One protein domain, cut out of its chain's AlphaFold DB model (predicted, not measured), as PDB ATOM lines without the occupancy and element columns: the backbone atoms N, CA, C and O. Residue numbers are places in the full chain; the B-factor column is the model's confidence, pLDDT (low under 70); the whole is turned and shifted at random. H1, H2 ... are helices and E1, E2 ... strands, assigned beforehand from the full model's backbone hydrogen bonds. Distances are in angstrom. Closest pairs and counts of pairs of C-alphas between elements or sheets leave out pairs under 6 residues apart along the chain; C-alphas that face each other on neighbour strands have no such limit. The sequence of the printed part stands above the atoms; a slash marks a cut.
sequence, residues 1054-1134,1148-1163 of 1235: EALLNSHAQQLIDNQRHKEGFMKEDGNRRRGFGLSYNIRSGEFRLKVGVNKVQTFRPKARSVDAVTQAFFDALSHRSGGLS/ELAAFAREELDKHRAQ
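What this domain is: This is residues 1054 to 1134 and 1148 to 1163 of the 1235 residues of an uncharacterized protein of Vitrella brassicaformis (strain CCMP3155) (UniProt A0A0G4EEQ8). A small three-stranded sheet forms a wall with one face bare, and two helices, H1 and H2, cover its other face, running along the strands. A third helix, H3, lies side by side with H2 on the side away from the sheet, only loosely attached. The printed part has 97 residues with three named helices and three named strands in the order H1 E1 E2 E3 H2 H3; the sheet order is E1 - E2 - E3, all antiparallel, and the class is mixed, helices and strands. The whole is compact, with a radius of gyration of the C-alphas of 13.4 A, and spans 39 by 29 by 29 A.

How they stand to each other: Start with H1, residues 1054 to 1071, which is on the sheet at a height of 9.5 A, over E1, residues 1087 to 1090; their closest C-alphas are those of Ala 1061 and Tyr 1089, 6.8 A apart. E1, E2, residues 1095 to 1100, and E3, residues 1104 to 1108, form a meander, each strand the antiparallel neighbour of the one before, and both E1 and E2 and E2 and E3 are hairpins. Look for N 1090 and O 1095, 2.8 A apart, and for N 1098 and O 1106, 3.0 A apart, both within hydrogen-bond range. H2, residues 1115 to 1131, is on the same face as H1, giving two layers, helices on one face of a sheet; its height is 9.0 A, and it lies over E2 and, only just, E3, with 3 of its C-alphas falling on E3. The closest C-alphas of E3 and H2 are those of Phe 1108 and Ala 1121, 5.6 A apart. H1 touches H2 with residues 1057 to 1064 alone, the same way at a steep tilt of 36 degrees, only just past shallow; the C-alphas of Leu 1057 and Val 1115 are the closest, 6.2 A apart. H3, residues 1148 to 1162, is close to but not clearly touching H2, opposite ways at a shallow tilt of 6 degrees, the closest C-alphas being those of Phe 1123 and Ala 1153, 7.7 A apart; it is apart from H1. Every O i to N i+4 pair is within hydrogen-bond range in H1 and H2, and 9 of 11 in H3.

Where its parts are: Find C-alpha 1054 at (147.973, 190.254, 130.235); from there H1 runs 26.0 A to C-alpha 1071. E1, E2 and E3 measure 10.1, 15.3 and 13.3 A. H2 begins at C-alpha 1115 at (154.668, 183.632, 126.219) and runs 24.4 A, and H3 runs 20.6 A to C-alpha 1162 at (168.722, 178.475, 125.928).

The domain as a whole: The C-alphas of Asn 1103 and Ala 1162 are the two farthest apart, at 41.1 A. The link from H1 to E1 is long, with 15 residues. Residues 1135 to 1147 are not printed, and C-alphas 1134 and 1148 stand 19.2 A apart across the cut. Residues 1132 to 1134 and 1148 to 1163 have pLDDT under 70, and the mean of H3 is 52.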
ATOM      1  N   GLU A1054     148.851 189.972 131.382       89.81
ATOM      2  CA  GLU A1054     147.973 190.254 130.235       89.81
ATOM      3  C   GLU A1054     148.542 191.401 129.380       89.81
ATOM      4  O   GLU A1054     148.562 191.308 128.152       89.81
ATOM      5  N   ALA A1055     149.079 192.457 130.000       90.12
ATOM      6  CA  ALA A1055     149.743 193.538 129.269       90.12
ATOM      7  C   ALA A1055     150.998 193.053 128.512       90.12
ATOM      8  O   ALA A1055     151.175 193.400 127.342       90.12
ATOM      9  N   LEU A1056     151.821 192.213 129.148       94.25
ATOM     10  CA  LEU A1056     153.042 191.643 128.568       94.25
ATOM     11  C   LEU A1056     152.729 190.708 127.388       94.25
ATOM     12  O   LEU A1056     153.252 190.915 126.293       94.25
ATOM     13  N   LEU A1057     151.809 189.752 127.559       95.81
ATOM     14  CA  LEU A1057     151.380 188.827 126.498       95.81
ATOM     15  C   LEU A1057     150.773 189.567 125.297       95.81
ATOM     16  O   LEU A1057     151.030 189.207 124.148       95.81
ATOM     17  N   ASN A1058     150.007 190.632 125.548       96.50
ATOM     18  CA  ASN A1058     149.442 191.470 124.492       96.50
ATOM     19  C   ASN A1058     150.514 192.290 123.749       96.50
ATOM     20  O   ASN A1058     150.355 192.547 122.554       96.50
ATOM     21  N   SER A1059     151.594 192.684 124.434       96.00
ATOM     22  CA  SER A1059     152.758 193.331 123.818       96.00
ATOM     23  C   SER A1059     153.523 192.341 122.933       96.00
ATOM     24  O   SER A1059     153.723 192.607 121.748       96.00
ATOM     25  N   HIS A1060     153.848 191.157 123.466       97.62
ATOM     26  CA  HIS A1060     154.549 190.084 122.746       97.62
ATOM     27  C   HIS A1060     153.799 189.639 121.483       97.62
ATOM     28  O   HIS A1060     154.357 189.625 120.388       97.62
ATOM     29  N   ALA A1061     152.489 189.391 121.593       97.56
ATOM     30  CA  ALA A1061     151.641 189.037 120.453       97.56
ATOM     31  C   ALA A1061     151.634 190.099 119.336       97.56
ATOM     32  O   ALA A1061     151.487 189.772 118.155       97.56
ATOM     33  N   GLN A1062     151.781 191.378 119.695       97.31
ATOM     34  CA  GLN A1062     151.867 192.472 118.731       97.31
ATOM     35  C   GLN A1062     153.285 192.613 118.151       97.31
ATOM     36  O   GLN A1062     153.404 192.875 116.954       97.31
ATOM     37  N   GLN A1063     154.332 192.374 118.944       97.06
ATOM     38  CA  GLN A1063     155.726 192.355 118.490       97.06
ATOM     39  C   GLN A1063     155.972 191.236 117.469       97.06
ATOM     40  O   GLN A1063     156.501 191.510 116.397       97.06
ATOM     41  N   LEU A1064     155.483 190.013 117.715       97.94
ATOM     42  CA  LEU A1064     155.528 188.910 116.742       97.94
ATOM     43  C   LEU A1064     154.870 189.296 115.401       97.94
ATOM     44  O   LEU A1064     155.443 189.096 114.327       97.94
ATOM     45  N   ILE A1065     153.688 189.923 115.459       97.69
ATOM     46  CA  ILE A1065     152.978 190.429 114.275       97.69
ATOM     47  C   ILE A1065     153.781 191.509 113.536       97.69
ATOM     48  O   ILE A1065     153.746 191.536 112.308       97.69
ATOM     49  N   ASP A1066     154.455 192.413 114.245       96.44
ATOM     50  CA  ASP A1066     155.209 193.507 113.625       96.44
ATOM     51  C   ASP A1066     156.566 193.051 113.073       96.44
ATOM     52  O   ASP A1066     156.899 193.426 111.949       96.44
ATOM     53  N   ASN A1067     157.274 192.152 113.759       96.44
ATOM     54  CA  ASN A1067     158.491 191.511 113.251       96.44
ATOM     55  C   ASN A1067     158.216 190.785 111.924       96.44
ATOM     56  O   ASN A1067     158.937 190.972 110.944       96.44
ATOM     57  N   GLN A1068     157.127 190.013 111.848       97.25
ATOM     58  CA  GLN A1068     156.755 189.315 110.616       97.25
ATOM     59  C   GLN A1068     156.242 190.279 109.526       97.25
ATOM     60  O   GLN A1068     156.517 190.069 108.347       97.25
ATOM     61  N   ARG A1069     155.573 191.389 109.886       96.75
ATOM     62  CA  ARG A1069     155.264 192.474 108.926       96.75
ATOM     63  C   ARG A1069     156.524 193.121 108.362       96.75
ATOM     64  O   ARG A1069     156.495 193.530 107.205       96.75
ATOM     65  N   HIS A1070     157.579 193.248 109.162       93.44
ATOM     66  CA  HIS A1070     158.862 193.779 108.715       93.44
ATOM     67  C   HIS A1070     159.540 192.801 107.745       93.44
ATOM     68  O   HIS A1070     159.826 193.190 106.616       93.44
ATOM     69  N   LYS A1071     159.684 191.520 108.134       94.94
ATOM     70  CA  LYS A1071     160.241 190.451 107.276       94.94
ATOM     71  C   LYS A1071     159.534 190.338 105.916       94.94
ATOM     72  O   LYS A1071     160.186 190.115 104.908       94.94
ATOM     73  N   GLU A1072     158.215 190.533 105.873       94.56
ATOM     74  CA  GLU A1072     157.409 190.435 104.644       94.56
ATOM     75  C   GLU A1072     157.174 191.777 103.907       94.56
ATOM     76  O   GLU A1072     156.297 191.864 103.048       94.56
ATOM     77  N   GLY A1073     157.859 192.871 104.265       95.69
ATOM     78  CA  GLY A1073     157.682 194.168 103.586       95.69
ATOM     79  C   GLY A1073     156.286 194.808 103.738       95.69
ATOM     80  O   GLY A1073     155.928 195.730 102.996       95.69
ATOM     81  N   PHE A1074     155.485 194.348 104.710       96.56
ATOM     82  CA  PHE A1074     154.213 194.951 105.138       96.56
ATOM     83  C   PHE A1074     154.387 196.037 106.214       96.56
ATOM     84  O   PHE A1074     153.397 196.621 106.670       96.56
ATOM     85  N   MET A1075     155.619 196.354 106.603       94.81
ATOM     86  CA  MET A1075     155.974 197.615 107.252       94.81
ATOM     87  C   MET A1075     156.498 198.605 106.196       94.81
ATOM     88  O   MET A1075     156.934 198.209 105.116       94.81
ATOM     89  N   LYS A1076     156.383 199.907 106.451       92.94
ATOM     90  CA  LYS A1076     157.106 200.944 105.698       92.94
ATOM     91  C   LYS A1076     158.370 201.350 106.452       92.94
ATOM     92  O   LYS A1076     158.389 201.206 107.670       92.94
ATOM     93  N   GLU A1077     159.308 201.995 105.758       89.88
ATOM     94  CA  GLU A1077     160.421 202.728 106.384       89.88
ATOM     95  C   GLU A1077     159.942 203.700 107.486       89.88
ATOM     96  O   GLU A1077     160.547 203.754 108.549       89.88
ATOM     97  N   ASP A1078     158.788 204.371 107.318       90.06
ATOM     98  CA  ASP A1078     158.172 205.222 108.361       90.06
ATOM     99  C   ASP A1078     157.756 204.478 109.670       90.06
ATOM    100  O   ASP A1078     157.021 205.043 110.485       90.06
ATOM    101  N   GLY A1079     158.001 203.168 109.799       87.88
ATOM    102  CA  GLY A1079     157.361 202.268 110.778       87.88
ATOM    103  C   GLY A1079     155.855 202.031 110.538       87.88
ATOM    104  O   GLY A1079     155.212 201.204 111.189       87.88
ATOM    105  N   ASN A1080     155.249 202.739 109.580       91.31
ATOM    106  CA  ASN A1080     153.815 202.682 109.302       91.31
ATOM    107  C   ASN A1080     153.397 201.327 108.701       91.31
ATOM    108  O   ASN A1080     153.789 200.967 107.589       91.31
ATOM    109  N   ARG A1081     152.509 200.604 109.395       92.94
ATOM    110  CA  ARG A1081     151.939 199.323 108.935       92.94
ATOM    111  C   ARG A1081     151.184 199.479 107.603       92.94
ATOM    112  O   ARG A1081     150.169 200.179 107.533       92.94
ATOM    113  N   ARG A1082     151.615 198.764 106.560       88.75
ATOM    114  CA  ARG A1082     150.892 198.635 105.283       88.75
ATOM    115  C   ARG A1082     149.620 197.787 105.468       88.75
ATOM    116  O   ARG A1082     149.476 197.007 106.417       88.75
ATOM    117  N   ARG A1083     148.660 197.943 104.549       88.62
ATOM    118  CA  ARG A1083     147.489 197.052 104.436       88.62
ATOM    119  C   ARG A1083     147.894 195.806 103.640       88.62
ATOM    120  O   ARG A1083     148.674 195.931 102.710       88.62
ATOM    121  N   GLY A1084     147.348 194.639 103.986       88.62
ATOM    122  CA  GLY A1084     147.556 193.391 103.234       88.62
ATOM    123  C   GLY A1084     147.806 192.165 104.113       88.62
ATOM    124  O   GLY A1084     147.134 191.164 103.921       88.62
ATOM    125  N   PHE A1085     148.642 192.297 105.151       91.62
ATOM    126  CA  PHE A1085     149.183 191.225 106.020       91.62
ATOM    127  C   PHE A1085     148.210 190.145 106.568       91.62
ATOM    128  O   PHE A1085     148.654 189.130 107.089       91.62
ATOM    129  N   GLY A1086     146.889 190.346 106.510       93.00
ATOM    130  CA  GLY A1086     145.864 189.350 106.869       93.00
ATOM    131  C   GLY A1086     145.696 189.066 108.369       93.00
ATOM    132  O   GLY A1086     144.566 188.924 108.836       93.00
ATOM    133  N   LEU A1087     146.793 189.033 109.126       97.12
ATOM    134  CA  LEU A1087     146.854 188.655 110.534       97.12
ATOM    135  C   LEU A1087     146.759 189.869 111.479       97.12
ATOM    136  O   LEU A1087     147.323 190.948 111.250       97.12
ATOM    137  N   SER A1088     146.007 189.686 112.564       96.75
ATOM    138  CA  SER A1088     145.749 190.685 113.606       96.75
ATOM    139  C   SER A1088     145.469 189.991 114.936       96.75
ATOM    140  O   SER A1088     144.811 188.961 114.937       96.75
ATOM    141  N   TYR A1089     145.919 190.526 116.067       97.69
ATOM    142  CA  TYR A1089     145.681 189.914 117.378       97.69
ATOM    143  C   TYR A1089     144.568 190.653 118.138       97.69
ATOM    144  O   TYR A1089     144.564 191.884 118.218       97.69
ATOM    145  N   ASN A1090     143.590 189.914 118.671       97.00
ATOM    146  CA  ASN A1090     142.491 190.475 119.451       97.00
ATOM    147  C   ASN A1090     142.796 190.419 120.950       97.00
ATOM    148  O   ASN A1090     142.398 189.478 121.638       97.00
ATOM    149  N   ILE A1091     143.388 191.507 121.442       95.38
ATOM    150  CA  ILE A1091     143.666 191.815 122.856       95.38
ATOM    151  C   ILE A1091     142.546 191.348 123.811       95.38
ATOM    152  O   ILE A1091     142.830 190.813 124.868       95.38
ATOM    153  N   ARG A1092     141.262 191.502 123.444       93.56
ATOM    154  CA  ARG A1092     140.122 191.161 124.325       93.56
ATOM    155  C   ARG A1092     139.751 189.677 124.414       93.56
ATOM    156  O   ARG A1092     138.886 189.339 125.216       93.56
ATOM    157  N   SER A1093     140.292 188.816 123.557       95.12
ATOM    158  CA  SER A1093     140.058 187.364 123.638       95.12
ATOM    159  C   SER A1093     141.340 186.532 123.628       95.12
ATOM    160  O   SER A1093     141.256 185.310 123.717       95.12
ATOM    161  N   GLY A1094     142.507 187.179 123.538       96.12
ATOM    162  CA  GLY A1094     143.805 186.518 123.429       96.12
ATOM    163  C   GLY A1094     144.021 185.798 122.094       96.12
ATOM    164  O   GLY A1094     144.852 184.908 122.016       96.12
ATOM    165  N   GLU A1095     143.244 186.110 121.053       97.69
ATOM    166  CA  GLU A1095     143.183 185.312 119.819       97.69
ATOM    167  C   GLU A1095     143.862 186.004 118.635       97.69
ATOM    168  O   GLU A1095     143.511 187.133 118.274       97.69
ATOM    169  N   PHE A1096     144.740 185.281 117.941       98.12
ATOM    170  CA  PHE A1096     145.206 185.645 116.608       98.12
ATOM    171  C   PHE A1096     144.092 185.419 115.584       98.12
ATOM    172  O   PHE A1096     143.502 184.346 115.492       98.12
ATOM    173  N   ARG A1097     143.785 186.457 114.810       97.50
ATOM    174  CA  ARG A1097     142.724 186.507 113.802       97.50
ATOM    175  C   ARG A1097     143.335 186.677 112.423       97.50
ATOM    176  O   ARG A1097     143.768 187.779 112.066       97.50
ATOM    177  N   LEU A1098     143.347 185.584 111.668       97.38
ATOM    178  CA  LEU A1098     143.790 185.528 110.282       97.38
ATOM    179  C   LEU A1098     142.590 185.747 109.355       97.38
ATOM    180  O   LEU A1098     141.599 185.018 109.434       97.38
ATOM    181  N   LYS A1099     142.675 186.734 108.463       94.75
ATOM    182  CA  LYS A1099     141.730 186.895 107.352       94.75
ATOM    183  C   LYS A1099     142.167 186.036 106.170       94.75
ATOM    184  O   LYS A1099     143.232 186.281 105.611       94.75
ATOM    185  N   VAL A1100     141.326 185.083 105.780       88.94
ATOM    186  CA  VAL A1100     141.538 184.215 104.613       88.94
ATOM    187  C   VAL A1100     140.523 184.613 103.542       88.94
ATOM    188  O   VAL A1100     139.325 184.329 103.645       88.94
ATOM    189  N   GLY A1101     140.991 185.350 102.537       85.75
ATOM    190  CA  GLY A1101     140.129 185.994 101.544       85.75
ATOM    191  C   GLY A1101     139.210 187.075 102.136       85.75
ATOM    192  O   GLY A1101     139.438 187.609 103.222       85.75
ATOM    193  N   VAL A1102     138.150 187.421 101.397       82.88
ATOM    194  CA  VAL A1102     137.313 188.605 101.682       82.88
ATOM    195  C   VAL A1102     136.488 188.470 102.973       82.88
ATOM    196  O   VAL A1102     136.340 189.447 103.708       82.88
ATOM    197  N   ASN A1103     135.958 187.272 103.255       82.44
ATOM    198  CA  ASN A1103     134.888 187.071 104.246       82.44
ATOM    199  C   ASN A1103     135.172 186.023 105.341       82.44
ATOM    200  O   ASN A1103     134.391 185.941 106.289       82.44
ATOM    201  N   LYS A1104     136.241 185.213 105.255       89.88
ATOM    202  CA  LYS A1104     136.554 184.215 106.295       89.88
ATOM    203  C   LYS A1104     137.586 184.775 107.275       89.88
ATOM    204  O   LYS A1104     138.607 185.330 106.875       89.88
ATOM    205  N   VAL A1105     137.321 184.604 108.569       94.69
ATOM    206  CA  VAL A1105     138.263 184.911 109.653       94.69
ATOM    207  C   VAL A1105     138.454 183.642 110.469       94.69
ATOM    208  O   VAL A1105     137.485 183.132 111.027       94.69
ATOM    209  N   GLN A1106     139.685 183.146 110.539       96.50
ATOM    210  CA  GLN A1106     140.064 182.061 111.442       96.50
ATOM    211  C   GLN A1106     140.695 182.625 112.712       96.50
ATOM    212  O   GLN A1106     141.286 183.707 112.705       96.50
ATOM    213  N   THR A1107     140.524 181.895 113.810       97.56
ATOM    214  CA  THR A1107     140.907 182.294 115.167       97.56
ATOM    215  C   THR A1107     141.813 181.234 115.777       97.56
ATOM    216  O   THR A1107     141.355 180.122 116.037       97.56
ATOM    217  N   PHE A1108     143.063 181.595 116.038       98.00
ATOM    218  CA  PHE A1108     144.057 180.759 116.706       98.00
ATOM    219  C   PHE A1108     144.228 181.290 118.125       98.00
ATOM    220  O   PHE A1108     144.379 182.498 118.331       98.00
ATOM    221  N   ARG A1109     144.119 180.406 119.118       97.56
ATOM    222  CA  ARG A1109     144.059 180.779 120.532       97.56
ATOM    223  C   ARG A1109     145.187 180.081 121.295       97.56
ATOM    224  O   ARG A1109     145.314 178.865 121.151       97.56
ATOM    225  N   PRO A1110     145.974 180.804 122.109       97.19
ATOM    226  CA  PRO A1110     147.002 180.204 122.943       97.19
ATOM    227  C   PRO A1110     146.356 179.242 123.941       97.19
ATOM    228  O   PRO A1110     145.317 179.543 124.536       97.19
ATOM    229  N   LYS A1111     146.963 178.062 124.104       95.38
ATOM    230  CA  LYS A1111     146.454 176.994 124.984       95.38
ATOM    231  C   LYS A1111     146.559 177.360 126.472       95.38
ATOM    232  O   LYS A1111     145.764 176.879 127.270       95.38
ATOM    233  N   ALA A1112     147.501 178.235 126.822       94.44
ATOM    234  CA  ALA A1112     147.740 178.766 128.162       94.44
ATOM    235  C   ALA A1112     147.972 180.290 128.110       94.44
ATOM    236  O   ALA A1112     148.128 180.867 127.035       94.44
ATOM    237  N   ARG A1113     148.025 180.953 129.272       93.38
ATOM    238  CA  ARG A1113     148.427 182.369 129.398       93.38
ATOM    239  C   ARG A1113     149.953 182.499 129.589       93.38
ATOM    240  O   ARG A1113     150.393 183.111 130.555       93.38
ATOM    241  N   SER A1114     150.745 181.902 128.696       96.31
ATOM    242  CA  SER A1114     152.216 182.001 128.689       96.31
ATOM    243  C   SER A1114     152.737 182.581 127.373       96.31
ATOM    244  O   SER A1114     152.024 182.593 126.363       96.31
ATOM    245  N   VAL A1115     153.981 183.069 127.394       95.44
ATOM    246  CA  VAL A1115     154.668 183.632 126.219       95.44
ATOM    247  C   VAL A1115     154.750 182.580 125.110       95.44
ATOM    248  O   VAL A1115     154.333 182.849 123.986       95.44
ATOM    249  N   ASP A1116     155.140 181.348 125.442       96.62
ATOM    250  CA  ASP A1116     155.267 180.230 124.491       96.62
ATOM    251  C   ASP A1116     153.927 179.841 123.878       96.62
ATOM    252  O   ASP A1116     153.844 179.564 122.685       96.62
ATOM    253  N   ALA A1117     152.844 179.859 124.661       96.62
ATOM    254  CA  ALA A1117     151.516 179.552 124.145       96.62
ATOM    255  C   ALA A1117     151.034 180.618 123.145       96.62
ATOM    256  O   ALA A1117     150.352 180.275 122.173       96.62
ATOM    257  N   VAL A1118     151.399 181.889 123.357       97.75
ATOM    258  CA  VAL A1118     151.173 182.989 122.403       97.75
ATOM    259  C   VAL A1118     152.048 182.816 121.157       97.75
ATOM    260  O   VAL A1118     151.525 182.904 120.047       97.75
ATOM    261  N   THR A1119     153.334 182.499 121.320       97.81
ATOM    262  CA  THR A1119     154.269 182.221 120.215       97.81
ATOM    263  C   THR A1119     153.809 181.028 119.364       97.81
ATOM    264  O   THR A1119     153.753 181.128 118.139       97.81
ATOM    265  N   GLN A1120     153.364 179.931 119.984       97.50
ATOM    266  CA  GLN A1120     152.815 178.771 119.280       97.50
ATOM    267  C   GLN A1120     151.530 179.128 118.525       97.50
ATOM    268  O   GLN A1120     151.419 178.823 117.343       97.50
ATOM    269  N   ALA A1121     150.577 179.829 119.151       97.94
ATOM    270  CA  ALA A1121     149.339 180.234 118.474       97.94
ATOM    271  C   ALA A1121     149.571 181.237 117.326       97.94
ATOM    272  O   ALA A1121     148.748 181.335 116.412       97.94
ATOM    273  N   PHE A1122     150.690 181.969 117.352       98.31
ATOM    274  CA  PHE A1122     151.156 182.790 116.240       98.31
ATOM    275  C   PHE A1122     151.715 181.932 115.091       98.31
ATOM    276  O   PHE A1122     151.316 182.135 113.943       98.31
ATOM    277  N   PHE A1123     152.553 180.928 115.374       97.50
ATOM    278  CA  PHE A1123     153.048 179.990 114.355       97.50
ATOM    279  C   PHE A1123     151.945 179.081 113.778       97.50
ATOM    280  O   PHE A1123     151.928 178.841 112.568       97.50
ATOM    281  N   ASP A1124     150.962 178.663 114.579       97.12
ATOM    282  CA  ASP A1124     149.746 177.976 114.114       97.12
ATOM    283  C   ASP A1124     148.966 178.863 113.114       97.12
ATOM    284  O   ASP A1124     148.456 178.387 112.098       97.12
ATOM    285  N   ALA A1125     148.917 180.181 113.356       97.19
ATOM    286  CA  ALA A1125     148.273 181.138 112.455       97.19
ATOM    287  C   ALA A1125     149.086 181.421 111.176       97.19
ATOM    288  O   ALA A1125     148.491 181.651 110.121       97.19
ATOM    289  N   LEU A1126     150.425 181.409 111.238       96.50
ATOM    290  CA  LEU A1126     151.287 181.576 110.060       96.50
ATOM    291  C   LEU A1126     151.322 180.322 109.176       96.50
ATOM    292  O   LEU A1126     151.198 180.441 107.961       96.50
ATOM    293  N   SER A1127     151.407 179.129 109.765       94.81
ATOM    294  CA  SER A1127     151.369 177.861 109.019       94.81
ATOM    295  C   SER A1127     150.021 177.626 108.329       94.81
ATOM    296  O   SER A1127     149.980 177.178 107.185       94.81
ATOM    297  N   HIS A1128     148.904 178.025 108.950       94.75
ATOM    298  CA  HIS A1128     147.616 178.031 108.251       94.75
ATOM    299  C   HIS A1128     147.533 179.136 107.177       94.75
ATOM    300  O   HIS A1128     146.802 178.991 106.194       94.75
ATOM    301  N   ARG A1129     148.266 180.248 107.314       92.31
ATOM    302  CA  ARG A1129     148.328 181.274 106.262       92.31
ATOM    303  C   ARG A1129     149.066 180.773 105.020       92.31
ATOM    304  O   ARG A1129     148.576 181.036 103.928       92.31
ATOM    305  N   SER A1130     150.185 180.059 105.168       88.50
ATOM    306  CA  SER A1130     150.894 179.470 104.023       88.50
ATOM    307  C   SER A1130     150.097 178.318 103.401       88.50
ATOM    308  O   SER A1130     149.800 178.367 102.214       88.50
ATOM    309  N   GLY A1131     149.634 177.348 104.199       85.19
ATOM    310  CA  GLY A1131     148.838 176.214 103.702       85.19
ATOM    311  C   GLY A1131     147.407 176.553 103.248       85.19
ATOM    312  O   GLY A1131     146.708 175.692 102.720       85.19
ATOM    313  N   GLY A1132     146.939 177.783 103.484       68.62
ATOM    314  CA  GLY A1132     145.604 178.262 103.112       68.62
ATOM    315  C   GLY A1132     145.538 179.016 101.780       68.62
ATOM    316  O   GLY A1132     144.436 179.363 101.349       68.62
ATOM    317  N   LEU A1133     146.686 179.280 101.152       57.69
ATOM    318  CA  LEU A1133     146.794 179.838  99.805       57.69
ATOM    319  C   LEU A1133     147.053 178.682  98.836       57.69
ATOM    320  O   LEU A1133     148.093 178.035  98.908       57.69
ATOM    321  N   SER A1134     146.108 178.399  97.937       46.44
ATOM    322  CA  SER A1134     146.373 177.489  96.820       46.44
ATOM    323  C   SER A1134     147.345 178.144  95.842       46.44
ATOM    324  O   SER A1134     147.186 179.328  95.550       46.44
ATOM    325  N   GLU A1148     162.330 177.751 105.330       48.94
ATOM    326  CA  GLU A1148     163.134 178.666 106.146       48.94
ATOM    327  C   GLU A1148     162.389 179.129 107.404       48.94
ATOM    328  O   GLU A1148     162.973 179.138 108.488       48.94
ATOM    329  N   LEU A1149     161.080 179.421 107.321       49.56
ATOM    330  CA  LEU A1149     160.299 179.738 108.524       49.56
ATOM    331  C   LEU A1149     160.172 178.551 109.485       49.56
ATOM    332  O   LEU A1149     160.089 178.777 110.690       49.56
ATOM    333  N   ALA A1150     160.161 177.307 108.997       44.91
ATOM    334  CA  ALA A1150     160.094 176.125 109.857       44.91
ATOM    335  C   ALA A1150     161.424 175.857 110.587       44.91
ATOM    336  O   ALA A1150     161.409 175.421 111.740       44.91
ATOM    337  N   ALA A1151     162.559 176.154 109.944       50.00
ATOM    338  CA  ALA A1151     163.874 176.140 110.582       50.00
ATOM    339  C   ALA A1151     164.003 177.278 111.610       50.00
ATOM    340  O   ALA A1151     164.247 177.014 112.787       50.00
ATOM    341  N   PHE A1152     163.724 178.521 111.202       52.62
ATOM    342  CA  PHE A1152     163.790 179.701 112.070       52.62
ATOM    343  C   PHE A1152     162.847 179.604 113.282       52.62
ATOM    344  O   PHE A1152     163.212 180.002 114.383       52.62
ATOM    345  N   ALA A1153     161.640 179.046 113.121       52.31
ATOM    346  CA  ALA A1153     160.701 178.865 114.231       52.31
ATOM    347  C   ALA A1153     161.187 177.857 115.288       52.31
ATOM    348  O   ALA A1153     160.772 177.958 116.442       52.31
ATOM    349  N   ARG A1154     162.057 176.905 114.919       53.06
ATOM    350  CA  ARG A1154     162.764 176.048 115.883       53.06
ATOM    351  C   ARG A1154     163.933 176.797 116.502       53.06
ATOM    352  O   ARG A1154     163.984 176.911 117.715       53.06
ATOM    353  N   GLU A1155     164.789 177.388 115.673       56.81
ATOM    354  CA  GLU A1155     165.971 178.136 116.113       56.81
ATOM    355  C   GLU A1155     165.629 179.227 117.145       56.81
ATOM    356  O   GLU A1155     166.295 179.337 118.169       56.81
ATOM    357  N   GLU A1156     164.556 179.995 116.934       57.16
ATOM    358  CA  GLU A1156     164.141 181.056 117.860       57.16
ATOM    359  C   GLU A1156     163.453 180.511 119.132       57.16
ATOM    360  O   GLU A1156     163.589 181.091 120.209       57.16
ATOM    361  N   LEU A1157     162.751 179.372 119.042       54.81
ATOM    362  CA  LEU A1157     162.178 178.675 120.204       54.81
ATOM    363  C   LEU A1157     163.281 178.055 121.078       54.81
ATOM    364  O   LEU A1157     163.222 178.130 122.306       54.81
ATOM    365  N   ASP A1158     164.296 177.476 120.444       56.22
ATOM    366  CA  ASP A1158     165.431 176.850 121.114       56.22
ATOM    367  C   ASP A1158     166.406 177.908 121.666       56.22
ATOM    368  O   ASP A1158     166.933 177.717 122.760       56.22
ATOM    369  N   LYS A1159     166.548 179.084 121.026       59.66
ATOM    370  CA  LYS A1159     167.189 180.267 121.643       59.66
ATOM    371  C   LYS A1159     166.467 180.713 122.907       59.66
ATOM    372  O   LYS A1159     167.134 180.956 123.904       59.66
ATOM    373  N   HIS A1160     165.135 180.810 122.891       52.22
ATOM    374  CA  HIS A1160     164.387 181.176 124.097       52.22
ATOM    375  C   HIS A1160     164.574 180.145 125.221       52.22
ATOM    376  O   HIS A1160     164.810 180.540 126.356       52.22
ATOM    377  N   ARG A1161     164.597 178.843 124.903       48.31
ATOM    378  CA  ARG A1161     164.938 177.775 125.867       48.31
ATOM    379  C   ARG A1161     166.383 177.816 126.369       48.31
ATOM    380  O   ARG A1161     166.643 177.411 127.493       48.31
ATOM    381  N   ALA A1162     167.321 178.287 125.550       48.81
ATOM    382  CA  ALA A1162     168.722 178.475 125.928       48.81
ATOM    383  C   ALA A1162     168.986 179.811 126.656       48.81
ATOM    384  O   ALA A1162     170.111 180.053 127.092       48.81
ATOM    385  N   GLN A1163     167.976 180.683 126.775       40.50
ATOM    386  CA  GLN A1163     168.059 182.007 127.402       40.50
ATOM    387  C   GLN A1163     167.339 182.098 128.756       40.50
ATOM    388  O   GLN A1163     167.139 183.206 129.250       40.50
TER     389      GLN A1163